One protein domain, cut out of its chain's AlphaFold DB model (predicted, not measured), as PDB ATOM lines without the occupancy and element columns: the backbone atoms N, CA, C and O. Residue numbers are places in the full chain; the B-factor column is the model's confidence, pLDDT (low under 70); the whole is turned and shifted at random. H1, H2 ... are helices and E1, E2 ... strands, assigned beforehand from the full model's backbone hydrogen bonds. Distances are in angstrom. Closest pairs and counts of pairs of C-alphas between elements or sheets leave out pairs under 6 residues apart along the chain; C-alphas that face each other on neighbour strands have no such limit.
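What this domain is: This is residues 19 to 119 of the 686 residues of an uncharacterized protein of Euryarchaeota archaeon (UniProt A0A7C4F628). The chain winds in stacked turns that make two short coils packed together: in one, E6, E8 and E11 lie side by side as one wall and E7 and E9 as the wall across from it, while in the other E1 lies beside E4 and E2 beside E5. The two coils meet where E5 comes close to E11, with the short helix H1 at the join beside the last residues of E6 and E8, and their turns stack in different directions. The printed part has 101 residues with eleven named strands and one named helix, in the order E1 E2 E3 E4 E5 H1 E6 E7 E8 E9 E10 E11, and the class is mostly strand. The largest sheet has the order E6, E8, E11, and the three pairs E1 and E4, E2 and E5, E7 and E9 are sheets of two; these sheets are all parallel. The whole is compact, with a radius of gyration of the C-alphas of 12.5 A and spans of 33 by 31 by 20 A.

Where its parts are: Find C-alpha 75 at (-24.158, 36.622, 20.451); from there E6, residues 75 to 81, runs 19.3 A to C-alpha 81 at (-9.733, 26.541, 12.472). E8, residues 92 to 98, is 16.2 A long, and E11, residues 115 to 119, ends with the printed part at C-alpha 119, (-8.826, 26.130, 22.638). E7 holds residues 84 to 87, E9 residues 101 to 106 over 15.4 A, and E10 residues 109 to 111. Go back to C-alpha 23 at (-32.984, 25.975, 20.140), where E1, residues 23 to 25, begins. E2 follows at residues 29 to 34, 11.6 A long, then E3 at 40 to 42, E4 at 45 to 47, E5 at 51 to 54, and H1 at 59 to 62.

How they stand to each other: Begin at E8, the inner strand of its sheet. E6, an edge strand, is its parallel neighbour at 10 degrees; look at N 78 and O 94, 2.9 A apart and within hydrogen-bond range. On E11, the other edge strand, parallel to E8 at 21 degrees, N 118 and O 95 are 2.9 A apart. E7 and E9 are parallel at 11 degrees, with N 85 and O 101 at 2.8 A. E9 runs on into E10 at 77 degrees across a break of two residues; the closest C-alphas of E8 and E10, those of Gly 93 and Phe 110, are 6.2 A apart. H1 is on the sheet of E6, E8 and E11 at a height of 7.5 A, but only just over none of its strands, with 2 of its C-alphas falling on E8. The closest C-alphas of H1 and E8 are those of Asn 62 and Ala 98, 5.1 A apart. H1 is too short for any O i to N i+4 pair, and its one O i to N i+3 pair is not within range. Now look across to E5: its closest C-alpha pair with E11 is Ala 52 and Ile 115, 6.8 A apart. E5 is parallel to E2 at 23 degrees, with N 54 and O 33 at 2.8 A. E1 and E4 are parallel at 12 degrees, with N 24 and O 45 at 2.9 A. E3 pairs with no named strand, but its residues 40 to 41 pair in parallel with residues 65 to 66. E3 runs on into E4 at 80 degrees. E1 and E7 are apart.

The domain as a whole: The two C-alphas farthest apart, those of Asp 26 and Gly 85, are 34.3 A from each other. The printed part, residues 19 to 119, has no cut. The link from H1 to E6, residues 63 to 74, is long; the other links are tight. The mean pLDDT of the printed part is 96.2, and no printed residue is under 70.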
ATOM      1  N   PHE A  19     -26.337  19.488  12.200       90.31
ATOM      2  CA  PHE A  19     -27.254  20.087  13.176       90.31
ATOM      3  C   PHE A  19     -27.682  21.483  12.746       90.31
ATOM      4  O   PHE A  19     -26.869  22.411  12.685       90.31
ATOM      5  N   TYR A  20     -28.983  21.626  12.487       94.94
ATOM      6  CA  TYR A  20     -29.563  22.849  11.951       94.94
ATOM      7  C   TYR A  20     -30.784  23.302  12.737       94.94
ATOM      8  O   TYR A  20     -31.655  22.485  13.028       94.94
ATOM      9  N   ASN A  21     -30.914  24.613  12.948       95.75
ATOM     10  CA  ASN A  21     -32.150  25.242  13.433       95.75
ATOM     11  C   ASN A  21     -32.614  24.760  14.820       95.75
ATOM     12  O   ASN A  21     -33.816  24.750  15.092       95.75
ATOM     13  N   ASN A  22     -31.692  24.345  15.692       95.50
ATOM     14  CA  ASN A  22     -32.035  23.933  17.052       95.50
ATOM     15  C   ASN A  22     -32.084  25.139  17.998       95.50
ATOM     16  O   ASN A  22     -31.330  26.099  17.840       95.50
ATOM     17  N   ASN A  23     -32.955  25.059  19.004       95.19
ATOM     18  CA  ASN A  23     -32.984  25.975  20.140       95.19
ATOM     19  C   ASN A  23     -32.794  25.155  21.417       95.19
ATOM     20  O   ASN A  23     -33.647  24.325  21.736       95.19
ATOM     21  N   ILE A  24     -31.665  25.343  22.091       95.00
ATOM     22  CA  ILE A  24     -31.232  24.515  23.218       95.00
ATOM     23  C   ILE A  24     -30.988  25.442  24.403       95.00
ATOM     24  O   ILE A  24     -30.173  26.356  24.315       95.00
ATOM     25  N   SER A  25     -31.676  25.225  25.522       93.06
ATOM     26  CA  SER A  25     -31.532  26.060  26.718       93.06
ATOM     27  C   SER A  25     -31.269  25.231  27.968       93.06
ATOM     28  O   SER A  25     -31.672  24.071  28.025       93.06
ATOM     29  N   ASP A  26     -30.553  25.805  28.935       86.06
ATOM     30  CA  ASP A  26     -30.454  25.318  30.324       86.06
ATOM     31  C   ASP A  26     -29.913  23.877  30.507       86.06
ATOM     32  O   ASP A  26     -30.101  23.252  31.550       86.06
ATOM     33  N   ASN A  27     -29.234  23.342  29.489       88.50
ATOM     34  CA  ASN A  27     -28.403  22.138  29.569       88.50
ATOM     35  C   ASN A  27     -26.987  22.516  30.036       88.50
ATOM     36  O   ASN A  27     -26.565  23.649  29.824       88.50
ATOM     37  N   ILE A  28     -26.217  21.579  30.592       86.62
ATOM     38  CA  ILE A  28     -24.811  21.831  30.973       86.62
ATOM     39  C   ILE A  28     -23.976  22.135  29.718       86.62
ATOM     40  O   ILE A  28     -23.225  23.113  29.664       86.62
ATOM     41  N   VAL A  29     -24.163  21.321  28.677       92.06
ATOM     42  CA  VAL A  29     -23.598  21.523  27.338       92.06
ATOM     43  C   VAL A  29     -24.735  21.563  26.323       92.06
ATOM     44  O   VAL A  29     -25.606  20.703  26.318       92.06
ATOM     45  N   ALA A  30     -24.779  22.542  25.426       94.06
ATOM     46  CA  ALA A  30     -25.816  22.553  24.396       94.06
ATOM     47  C   ALA A  30     -25.539  21.485  23.333       94.06
ATOM     48  O   ALA A  30     -26.401  20.663  23.016       94.06
ATOM     49  N   ILE A  31     -24.314  21.507  22.801       94.69
ATOM     50  CA  ILE A  31     -23.824  20.598  21.766       94.69
ATOM     51  C   ILE A  31     -22.440  20.101  22.186       94.69
ATOM     52  O   ILE A  31     -21.499  20.888  22.244       94.69
ATOM     53  N   LEU A  32     -22.315  18.807  22.471       94.38
ATOM     54  CA  LEU A  32     -21.056  18.165  22.846       94.38
ATOM     55  C   LEU A  32     -20.512  17.344  21.675       94.38
ATOM     56  O   LEU A  32     -21.165  16.408  21.204       94.38
ATOM     57  N   PHE A  33     -19.298  17.667  21.236       95.50
ATOM     58  CA  PHE A  33     -18.493  16.824  20.359       95.50
ATOM     59  C   PHE A  33     -17.486  16.043  21.201       95.50
ATOM     60  O   PHE A  33     -16.526  16.619  21.694       95.50
ATOM     61  N   TRP A  34     -17.692  14.733  21.329       94.38
ATOM     62  CA  TRP A  34     -16.769  13.819  21.996       94.38
ATOM     63  C   TRP A  34     -16.153  12.872  20.970       94.38
ATOM     64  O   TRP A  34     -16.824  11.973  20.448       94.38
ATOM     65  N   ASN A  35     -14.874  13.074  20.650       95.19
ATOM     66  CA  ASN A  35     -14.163  12.339  19.596       95.19
ATOM     67  C   ASN A  35     -14.904  12.360  18.242       95.19
ATOM     68  O   ASN A  35     -14.825  11.418  17.448       95.19
ATOM     69  N   ALA A  36     -15.685  13.412  17.983       96.19
ATOM     70  CA  ALA A  36     -16.431  13.572  16.742       96.19
ATOM     71  C   ALA A  36     -15.534  14.158  15.645       96.19
ATOM     72  O   ALA A  36     -14.514  14.773  15.926       96.19
ATOM     73  N   THR A  37     -15.898  13.972  14.379       97.25
ATOM     74  CA  THR A  37     -15.158  14.507  13.231       97.25
ATOM     75  C   THR A  37     -16.113  14.932  12.119       97.25
ATOM     76  O   THR A  37     -17.177  14.344  11.913       97.25
ATOM     77  N   SER A  38     -15.730  15.963  11.369       96.75
ATOM     78  CA  SER A  38     -16.429  16.436  10.162       96.75
ATOM     79  C   SER A  38     -17.908  16.812  10.359       96.75
ATOM     80  O   SER A  38     -18.697  16.770   9.418       96.75
ATOM     81  N   CYS A  39     -18.311  17.174  11.581       96.75
ATOM     82  CA  CYS A  39     -19.681  17.613  11.867       96.75
ATOM     83  C   CYS A  39     -19.966  19.055  11.405       96.75
ATOM     84  O   CYS A  39     -19.066  19.898  11.419       96.75
ATOM     85  N   LYS A  40     -21.232  19.349  11.081       96.88
ATOM     86  CA  LYS A  40     -21.738  20.683  10.721       96.88
ATOM     87  C   LYS A  40     -22.726  21.218  11.750       96.88
ATOM     88  O   LYS A  40     -23.651  20.508  12.139       96.88
ATOM     89  N   VAL A  41     -22.574  22.480  12.139       96.69
ATOM     90  CA  VAL A  41     -23.445  23.170  13.102       96.69
ATOM     91  C   VAL A  41     -23.802  24.523  12.512       96.69
ATOM     92  O   VAL A  41     -22.929  25.370  12.336       96.69
ATOM     93  N   ILE A  42     -25.069  24.712  12.145       97.12
ATOM     94  CA  ILE A  42     -25.542  25.894  11.413       97.12
ATOM     95  C   ILE A  42     -26.895  26.355  11.979       97.12
ATOM     96  O   ILE A  42     -27.817  25.570  12.165       97.12
ATOM     97  N   ASN A  43     -27.043  27.653  12.204       97.12
ATOM     98  CA  ASN A  43     -28.271  28.330  12.623       97.12
ATOM     99  C   ASN A  43     -28.886  27.777  13.919       97.12
ATOM    100  O   ASN A  43     -30.099  27.605  14.012       97.12
ATOM    101  N   ASN A  44     -28.054  27.458  14.911       96.94
ATOM    102  CA  ASN A  44     -28.510  27.015  16.227       96.94
ATOM    103  C   ASN A  44     -28.463  28.164  17.245       96.94
ATOM    104  O   ASN A  44     -27.531  28.971  17.255       96.94
ATOM    105  N   THR A  45     -29.452  28.209  18.133       97.12
ATOM    106  CA  THR A  45     -29.541  29.168  19.239       97.12
ATOM    107  C   THR A  45     -29.367  28.431  20.558       97.12
ATOM    108  O   THR A  45     -30.074  27.466  20.837       97.12
ATOM    109  N   MET A  46     -28.417  28.895  21.360       96.75
ATOM    110  CA  MET A  46     -28.017  28.311  22.636       96.75
ATOM    111  C   MET A  46     -28.224  29.351  23.737       96.75
ATOM    112  O   MET A  46     -27.793  30.501  23.596       96.75
ATOM    113  N   TRP A  47     -28.945  28.985  24.796       95.69
ATOM    114  CA  TRP A  47     -29.299  29.888  25.892       95.69
ATOM    115  C   TRP A  47     -28.900  29.294  27.242       95.69
ATOM    116  O   TRP A  47     -29.314  28.191  27.585       95.69
ATOM    117  N   HIS A  48     -28.091  30.025  28.008       92.12
ATOM    118  CA  HIS A  48     -27.472  29.534  29.244       92.12
ATOM    119  C   HIS A  48     -26.622  28.256  29.058       92.12
ATOM    120  O   HIS A  48     -26.566  27.407  29.941       92.12
ATOM    121  N   ASN A  49     -26.031  28.080  27.870       93.81
ATOM    122  CA  ASN A  49     -25.192  26.948  27.470       93.81
ATOM    123  C   ASN A  49     -24.424  27.283  26.176       93.81
ATOM    124  O   ASN A  49     -24.530  28.388  25.648       93.81
ATOM    125  N   GLY A  50     -23.626  26.349  25.664       95.69
ATOM    126  CA  GLY A  50     -22.841  26.502  24.440       95.69
ATOM    127  C   GLY A  50     -22.327  25.177  23.877       95.69
ATOM    128  O   GLY A  50     -22.789  24.097  24.248       95.69
ATOM    129  N   LEU A  51     -21.377  25.266  22.951       95.50
ATOM    130  CA  LEU A  51     -20.771  24.113  22.287       95.50
ATOM    131  C   LEU A  51     -19.474  23.704  23.002       95.50
ATOM    132  O   LEU A  51     -18.729  24.575  23.429       95.50
ATOM    133  N   ALA A  52     -19.179  22.414  23.125       95.38
ATOM    134  CA  ALA A  52     -17.899  21.938  23.658       95.38
ATOM    135  C   ALA A  52     -17.273  20.917  22.707       95.38
ATOM    136  O   ALA A  52     -17.982  20.049  22.183       95.38
ATOM    137  N   ILE A  53     -15.960  21.023  22.490       95.81
ATOM    138  CA  ILE A  53     -15.187  20.055  21.709       95.81
ATOM    139  C   ILE A  53     -14.199  19.353  22.640       95.81
ATOM    140  O   ILE A  53     -13.404  19.990  23.322       95.81
ATOM    141  N   ILE A  54     -14.263  18.026  22.676       93.50
ATOM    142  CA  ILE A  54     -13.373  17.175  23.465       93.50
ATOM    143  C   ILE A  54     -12.824  16.083  22.551       93.50
ATOM    144  O   ILE A  54     -13.577  15.397  21.846       93.50
ATOM    145  N   GLY A  55     -11.504  15.919  22.567       93.69
ATOM    146  CA  GLY A  55     -10.838  14.815  21.888       93.69
ATOM    147  C   GLY A  55      -9.320  14.935  21.885       93.69
ATOM    148  O   GLY A  55      -8.779  16.037  21.813       93.69
ATOM    149  N   ASP A  56      -8.665  13.775  21.900       93.00
ATOM    150  CA  ASP A  56      -7.211  13.629  22.079       93.00
ATOM    151  C   ASP A  56      -6.422  13.629  20.759       93.00
ATOM    152  O   ASP A  56      -5.199  13.461  20.742       93.00
ATOM    153  N   VAL A  57      -7.099  13.803  19.617       96.38
ATOM    154  CA  VAL A  57      -6.444  13.938  18.310       96.38
ATOM    155  C   VAL A  57      -6.922  15.171  17.552       96.38
ATOM    156  O   VAL A  57      -8.083  15.568  17.617       96.38
ATOM    157  N   LEU A  58      -6.013  15.746  16.761       97.44
ATOM    158  CA  LEU A  58      -6.222  16.974  15.991       97.44
ATOM    159  C   LEU A  58      -7.506  16.968  15.142       97.44
ATOM    160  O   LEU A  58      -8.225  17.969  15.088       97.44
ATOM    161  N   ASP A  59      -7.809  15.836  14.501       97.56
ATOM    162  CA  ASP A  59      -8.975  15.698  13.624       97.56
ATOM    163  C   ASP A  59     -10.301  15.889  14.376       97.56
ATOM    164  O   ASP A  59     -11.296  16.289  13.763       97.56
ATOM    165  N   ASN A  60     -10.323  15.666  15.696       97.25
ATOM    166  CA  ASN A  60     -11.501  15.919  16.525       97.25
ATOM    167  C   ASN A  60     -11.803  17.404  16.724       97.25
ATOM    168  O   ASN A  60     -12.870  17.748  17.211       97.25
ATOM    169  N   TRP A  61     -10.883  18.283  16.336       97.88
ATOM    170  CA  TRP A  61     -11.009  19.717  16.550       97.88
ATOM    171  C   TRP A  61     -11.181  20.495  15.260       97.88
ATOM    172  O   TRP A  61     -12.059  21.354  15.164       97.88
ATOM    173  N   ASN A  62     -10.337  20.240  14.260       97.81
ATOM    174  CA  ASN A  62     -10.196  21.125  13.100       97.81
ATOM    175  C   ASN A  62     -10.970  20.668  11.847       97.81
ATOM    176  O   ASN A  62     -10.862  21.307  10.795       97.81
ATOM    177  N   THR A  63     -11.764  19.596  11.935       97.56
ATOM    178  CA  THR A  63     -12.529  19.059  10.792       97.56
ATOM    179  C   THR A  63     -13.959  19.601  10.695       97.56
ATOM    180  O   THR A  63     -14.585  19.485   9.643       97.56
ATOM    181  N   HIS A  64     -14.470  20.250  11.742       97.44
ATOM    182  CA  HIS A  64     -15.858  20.710  11.818       97.44
ATOM    183  C   HIS A  64     -16.167  21.939  10.950       97.44
ATOM    184  O   HIS A  64     -15.286  22.729  10.588       97.44
ATOM    185  N   GLU A  65     -17.445  22.121  10.629       96.81
ATOM    186  CA  GLU A  65     -18.001  23.316   9.992       96.81
ATOM    187  C   GLU A  65     -19.022  23.960  10.939       96.81
ATOM    188  O   GLU A  65     -20.188  23.577  10.986       96.81
ATOM    189  N   ILE A  66     -18.557  24.927  11.730       97.38
ATOM    190  CA  ILE A  66     -19.384  25.707  12.655       97.38
ATOM    191  C   ILE A  66     -19.391  27.140  12.134       97.38
ATOM    192  O   ILE A  66     -18.353  27.806  12.145       97.38
ATOM    193  N   ASP A  67     -20.531  27.598  11.622       94.75
ATOM    194  CA  ASP A  67     -20.634  28.922  11.010       94.75
ATOM    195  C   ASP A  67     -21.109  30.009  11.995       94.75
ATOM    196  O   ASP A  67     -21.488  29.744  13.141       94.75
ATOM    197  N   TYR A  68     -21.108  31.261  11.533       96.62
ATOM    198  CA  TYR A  68     -21.480  32.425  12.340       96.62
ATOM    199  C   TYR A  68     -22.992  32.646  12.484       96.62
ATOM    200  O   TYR A  68     -23.402  33.670  13.030       96.62
ATOM    201  N   THR A  69     -23.828  31.725  11.993       97.44
ATOM    202  CA  THR A  69     -25.278  31.779  12.237       97.44
ATOM    203  C   THR A  69     -25.655  31.156  13.581       97.44
ATOM    204  O   THR A  69     -26.767  31.357  14.060       97.44
ATOM    205  N   ASN A  70     -24.721  30.454  14.230       98.00
ATOM    206  CA  ASN A  70     -24.907  29.946  15.584       98.00
ATOM    207  C   ASN A  70     -24.705  31.043  16.631       98.00
ATOM    208  O   ASN A  70     -23.770  31.847  16.538       98.00
ATOM    209  N   THR A  71     -25.548  31.040  17.662       98.00
ATOM    210  CA  THR A  71     -25.481  32.021  18.748       98.00
ATOM    211  C   THR A  71     -25.522  31.377  20.127       98.00
ATOM    212  O   THR A  71     -26.255  30.418  20.339       98.00
ATOM    213  N   VAL A  72     -24.762  31.949  21.061       97.75
ATOM    214  CA  VAL A  72     -24.841  31.717  22.508       97.75
ATOM    215  C   VAL A  72     -25.291  33.021  23.150       97.75
ATOM    216  O   VAL A  72     -24.682  34.071  22.928       97.75
ATOM    217  N   ASN A  73     -26.390  32.981  23.900       96.31
ATOM    218  CA  ASN A  73     -26.980  34.141  24.573       96.31
ATOM    219  C   ASN A  73     -27.205  35.343  23.633       96.31
ATOM    220  O   ASN A  73     -26.980  36.503  23.981       96.31
ATOM    221  N   GLY A  74     -27.623  35.055  22.394       96.31
ATOM    222  CA  GLY A  74     -27.885  36.054  21.353       96.31
ATOM    223  C   GLY A  74     -26.637  36.666  20.702       96.31
ATOM    224  O   GLY A  74     -26.768  37.554  19.861       96.31
ATOM    225  N   LYS A  75     -25.432  36.201  21.052       97.56
ATOM    226  CA  LYS A  75     -24.158  36.622  20.451       97.56
ATOM    227  C   LYS A  75     -23.549  35.490  19.624       97.56
ATOM    228  O   LYS A  75     -23.760  34.320  19.911       97.56
ATOM    229  N   VAL A  76     -22.767  35.834  18.604       97.50
ATOM    230  CA  VAL A  76     -22.201  34.867  17.643       97.50
ATOM    231  C   VAL A  76     -21.210  33.909  18.315       97.50
ATOM    232  O   VAL A  76     -20.357  34.351  19.088       97.50
ATOM    233  N   VAL A  77     -21.279  32.620  17.966       98.06
ATOM    234  CA  VAL A  77     -20.213  31.643  18.248       98.06
ATOM    235  C   VAL A  77     -19.089  31.832  17.237       98.06
ATOM    236  O   VAL A  77     -19.304  31.742  16.028       98.06
ATOM    237  N   ARG A  78     -17.874  32.110  17.714       97.75
ATOM    238  CA  ARG A  78     -16.707  32.307  16.849       97.75
ATOM    239  C   ARG A  78     -15.809  31.082  16.851       97.75
ATOM    240  O   ARG A  78     -14.946  30.954  17.710       97.75
ATOM    241  N   TYR A  79     -15.988  30.233  15.846       98.12
ATOM    242  CA  TYR A  79     -15.106  29.106  15.568       98.12
ATOM    243  C   TYR A  79     -14.033  29.496  14.541       98.12
ATOM    244  O   TYR A  79     -14.351  29.934  13.432       98.12
ATOM    245  N   TYR A  80     -12.761  29.346  14.907       98.19
ATOM    246  CA  TYR A  80     -11.618  29.482  14.003       98.19
ATOM    247  C   TYR A  80     -10.871  28.161  13.933       98.19
ATOM    248  O   TYR A  80     -10.529  27.587  14.965       98.19
ATOM    249  N   LYS A  81     -10.561  27.720  12.712       97.50
ATOM    250  CA  LYS A  81      -9.733  26.541  12.472       97.50
ATOM    251  C   LYS A  81      -8.543  26.854  11.580       97.50
ATOM    252  O   LYS A  81      -8.704  27.557  10.583       97.50
ATOM    253  N   ASN A  82      -7.375  26.301  11.906       98.06
ATOM    254  CA  ASN A  82      -6.141  26.456  11.122       98.06
ATOM    255  C   ASN A  82      -5.740  27.931  10.885       98.06
ATOM    256  O   ASN A  82      -5.095  28.256   9.886       98.06
ATOM    257  N   GLN A  83      -6.157  28.841  11.769       97.81
ATOM    258  CA  GLN A  83      -5.877  30.270  11.649       97.81
ATOM    259  C   GLN A  83      -4.462  30.563  12.149       97.81
ATOM    260  O   GLN A  83      -4.068  30.082  13.207       97.81
ATOM    261  N   ASN A  84      -3.715  31.395  11.424       98.06
ATOM    262  CA  ASN A  84      -2.427  31.912  11.879       98.06
ATOM    263  C   ASN A  84      -2.497  33.435  12.002       98.06
ATOM    264  O   ASN A  84      -2.788  34.131  11.025       98.06
ATOM    265  N   GLY A  85      -2.230  33.944  13.198       97.38
ATOM    266  CA  GLY A  85      -2.289  35.359  13.507       97.38
ATOM    267  C   GLY A  85      -3.716  35.892  13.622       97.38
ATOM    268  O   GLY A  85      -4.680  35.322  13.103       97.38
ATOM    269  N   GLY A  86      -3.827  37.060  14.244       96.94
ATOM    270  CA  GLY A  86      -5.032  37.881  14.208       96.94
ATOM    271  C   GLY A  86      -5.668  38.105  15.573       96.94
ATOM    272  O   GLY A  86      -5.361  37.440  16.560       96.94
ATOM    273  N   LEU A  87      -6.563  39.088  15.606       97.88
ATOM    274  CA  LEU A  87      -7.385  39.421  16.760       97.88
ATOM    275  C   LEU A  87      -8.798  38.900  16.505       97.88
ATOM    276  O   LEU A  87      -9.419  39.289  15.512       97.88
ATOM    277  N   VAL A  88      -9.309  38.057  17.403       97.75
ATOM    278  CA  VAL A  88     -10.713  37.644  17.360       97.75
ATOM    279  C   VAL A  88     -11.590  38.884  17.594       97.75
ATOM    280  O   VAL A  88     -11.345  39.619  18.556       97.75
ATOM    281  N   PRO A  89     -12.577  39.180  16.724       95.75
ATOM    282  CA  PRO A  89     -13.470  40.315  16.930       95.75
ATOM    283  C   PRO A  89     -14.241  40.175  18.246       95.75
ATOM    284  O   PRO A  89     -14.548  39.057  18.652       95.75
ATOM    285  N   SER A  90     -14.589  41.296  18.878       93.94
ATOM    286  CA  SER A  90     -15.308  41.303  20.156       93.94
ATOM    287  C   SER A  90     -16.807  41.006  20.010       93.94
ATOM    288  O   SER A  90     -17.342  40.852  18.901       93.94
ATOM    289  N   ASN A  91     -17.508  40.929  21.139       94.56
ATOM    290  CA  ASN A  91     -18.922  40.606  21.286       94.56
ATOM    291  C   ASN A  91     -19.270  39.180  20.819       94.56
ATOM    292  O   ASN A  91     -20.282  38.970  20.147       94.56
ATOM    293  N   ALA A  92     -18.400  38.211  21.119       96.94
ATOM    294  CA  ALA A  92     -18.714  36.792  20.950       96.94
ATOM    295  C   ALA A  92     -19.623  36.302  22.090       96.94
ATOM    296  O   ALA A  92     -19.557  36.810  23.208       96.94
ATOM    297  N   GLY A  93     -20.472  35.313  21.804       96.25
ATOM    298  CA  GLY A  93     -21.158  34.535  22.844       96.25
ATOM    299  C   GLY A  93     -20.272  33.423  23.391       96.25
ATOM    300  O   GLY A  93     -20.360  33.077  24.560       96.25
ATOM    301  N   GLN A  94     -19.392  32.913  22.531       97.44
ATOM    302  CA  GLN A  94     -18.405  31.882  22.810       97.44
ATOM    303  C   GLN A  94     -17.305  31.951  21.740       97.44
ATOM    304  O   GLN A  94     -17.593  32.287  20.582       97.44
ATOM    305  N   ILE A  95     -16.061  31.627  22.099       98.44
ATOM    306  CA  ILE A  95     -14.942  31.515  21.151       98.44
ATOM    307  C   ILE A  95     -14.363  30.104  21.204       98.44
ATOM    308  O   ILE A  95     -14.110  29.587  22.285       98.44
ATOM    309  N   ILE A  96     -14.124  29.516  20.029       98.50
ATOM    310  CA  ILE A  96     -13.529  28.189  19.873       98.50
ATOM    311  C   ILE A  96     -12.375  28.276  18.869       98.50
ATOM    312  O   ILE A  96     -12.571  28.710  17.729       98.50
ATOM    313  N   LEU A  97     -11.173  27.873  19.276       98.62
ATOM    314  CA  LEU A  97      -9.991  27.800  18.418       98.62
ATOM    315  C   LEU A  97      -9.562  26.342  18.231       98.62
ATOM    316  O   LEU A  97      -9.311  25.639  19.201       98.62
ATOM    317  N   ALA A  98      -9.418  25.911  16.981       98.50
ATOM    318  CA  ALA A  98      -8.966  24.573  16.620       98.50
ATOM    319  C   ALA A  98      -7.725  24.647  15.723       98.50
ATOM    320  O   ALA A  98      -7.804  25.102  14.579       98.50
ATOM    321  N   ASN A  99      -6.578  24.166  16.202       98.56
ATOM    322  CA  ASN A  99      -5.323  24.202  15.444       98.56
ATOM    323  C   ASN A  99      -4.906  25.611  14.996       98.56
ATOM    324  O   ASN A  99      -4.517  25.840  13.849       98.56
ATOM    325  N   CYS A 100      -5.066  26.591  15.878       98.75
ATOM    326  CA  CYS A 100      -4.739  27.980  15.596       98.75
ATOM    327  C   CYS A 100      -3.344  28.330  16.124       98.75
ATOM    328  O   CYS A 100      -2.849  27.741  17.082       98.75
ATOM    329  N   SER A 101      -2.705  29.325  15.515       98.69
ATOM    330  CA  SER A 101      -1.413  29.847  15.960       98.69
ATOM    331  C   SER A 101      -1.405  31.369  16.013       98.69
ATOM    332  O   SER A 101      -2.046  32.012  15.187       98.69
ATOM    333  N   ALA A 102      -0.701  31.963  16.980       98.50
ATOM    334  CA  ALA A 102      -0.521  33.419  17.089       98.50
ATOM    335  C   ALA A 102      -1.837  34.238  17.148       98.50
ATOM    336  O   ALA A 102      -1.881  35.402  16.738       98.50
ATOM    337  N   VAL A 103      -2.928  33.638  17.636       98.75
ATOM    338  CA  VAL A 103      -4.244  34.287  17.749       98.75
ATOM    339  C   VAL A 103      -4.379  34.988  19.101       98.75
ATOM    340  O   VAL A 103      -3.982  34.457  20.133       98.75
ATOM    341  N   THR A 104      -4.970  36.183  19.104       98.69
ATOM    342  CA  THR A 104      -5.299  36.935  20.322       98.69
ATOM    343  C   THR A 104      -6.809  37.018  20.536       98.69
ATOM    344  O   THR A 104      -7.551  37.400  19.630       98.69
ATOM    345  N   ILE A 105      -7.247  36.737  21.761       98.69
ATOM    346  CA  ILE A 105      -8.602  36.940  22.281       98.69
ATOM    347  C   ILE A 105      -8.504  37.971  23.405       98.69
ATOM    348  O   ILE A 105      -7.691  37.796  24.311       98.69
ATOM    349  N   ARG A 106      -9.291  39.056  23.357       98.12
ATOM    350  CA  ARG A 106      -9.242  40.074  24.417       98.12
ATOM    351  C   ARG A 106     -10.473  40.954  24.547       98.12
ATOM    352  O   ARG A 106     -11.142  41.219  23.550       98.12
ATOM    353  N   ASN A 107     -10.646  41.529  25.740       96.88
ATOM    354  CA  ASN A 107     -11.647  42.558  26.053       96.88
ATOM    355  C   ASN A 107     -13.091  42.114  25.781       96.88
ATOM    356  O   ASN A 107     -13.901  42.915  25.307       96.88
ATOM    357  N   ASP A 108     -13.397  40.845  26.042       96.31
ATOM    358  CA  ASP A 108     -14.731  40.278  25.849       96.31
ATOM    359  C   ASP A 108     -15.337  39.792  27.167       96.31
ATOM    360  O   ASP A 108     -14.626  39.517  28.135       96.31
ATOM    361  N   VAL A 109     -16.669  39.716  27.187       97.44
ATOM    362  CA  VAL A 109     -17.462  39.284  28.343       97.44
ATOM    363  C   VAL A 109     -18.342  38.107  27.946       97.44
ATOM    364  O   VAL A 109     -19.192  38.237  27.053       97.44
ATOM    365  N   PHE A 110     -18.155  36.998  28.656       97.06
ATOM    366  CA  PHE A 110     -18.843  35.731  28.459       97.06
ATOM    367  C   PHE A 110     -19.621  35.377  29.723       97.06
ATOM    368  O   PHE A 110     -19.028  35.087  30.758       97.06
ATOM    369  N   ASP A 111     -20.946  35.397  29.638       94.94
ATOM    370  CA  ASP A 111     -21.815  35.065  30.762       94.94
ATOM    371  C   ASP A 111     -22.723  33.902  30.357       94.94
ATOM    372  O   ASP A 111     -23.297  33.955  29.264       94.94
ATOM    373  N   ASN A 112     -22.908  32.918  31.242       92.81
ATOM    374  CA  ASN A 112     -23.864  31.813  31.077       92.81
ATOM    375  C   ASN A 112     -23.680  31.009  29.767       92.81
ATOM    376  O   ASN A 112     -24.642  30.689  29.072       92.81
ATOM    377  N   ALA A 113     -22.449  30.739  29.362       93.31
ATOM    378  CA  ALA A 113     -22.085  29.808  28.296       93.31
ATOM    379  C   ALA A 113     -21.589  28.483  28.899       93.31
ATOM    380  O   ALA A 113     -21.308  28.386  30.090       93.31
ATOM    381  N   THR A 114     -21.437  27.442  28.078       93.31
ATOM    382  CA  THR A 114     -20.786  26.205  28.545       93.31
ATOM    383  C   THR A 114     -19.293  26.449  28.779       93.31
ATOM    384  O   THR A 114     -18.832  26.388  29.910       93.31
ATOM    385  N   ILE A 115     -18.538  26.797  27.737       95.88
ATOM    386  CA  ILE A 115     -17.133  27.212  27.851       95.88
ATOM    387  C   ILE A 115     -17.029  28.601  27.235       95.88
ATOM    388  O   ILE A 115     -17.439  28.783  26.090       95.88
ATOM    389  N   ALA A 116     -16.490  29.584  27.951       96.50
ATOM    390  CA  ALA A 116     -16.356  30.931  27.397       96.50
ATOM    391  C   ALA A 116     -15.312  30.990  26.261       96.50
ATOM    392  O   ALA A 116     -15.608  31.475  25.160       96.50
ATOM    393  N   VAL A 117     -14.117  30.441  26.502       98.31
ATOM    394  CA  VAL A 117     -13.034  30.314  25.514       98.31
ATOM    395  C   VAL A 117     -12.503  28.880  25.498       98.31
ATOM    396  O   VAL A 117     -11.912  28.443  26.482       98.31
ATOM    397  N   ASP A 118     -12.698  28.171  24.384       98.06
ATOM    398  CA  ASP A 118     -12.305  26.767  24.192       98.06
ATOM    399  C   ASP A 118     -11.186  26.664  23.139       98.06
ATOM    400  O   ASP A 118     -11.334  27.150  22.014       98.06
ATOM    401  N   ILE A 119     -10.022  26.115  23.492       98.56
ATOM    402  CA  ILE A 119      -8.826  26.130  22.638       98.56
ATOM    403  C   ILE A 119      -8.227  24.728  22.570       98.56
ATOM    404  O   ILE A 119      -7.716  24.228  23.565       98.56
TER     405      ILE A 119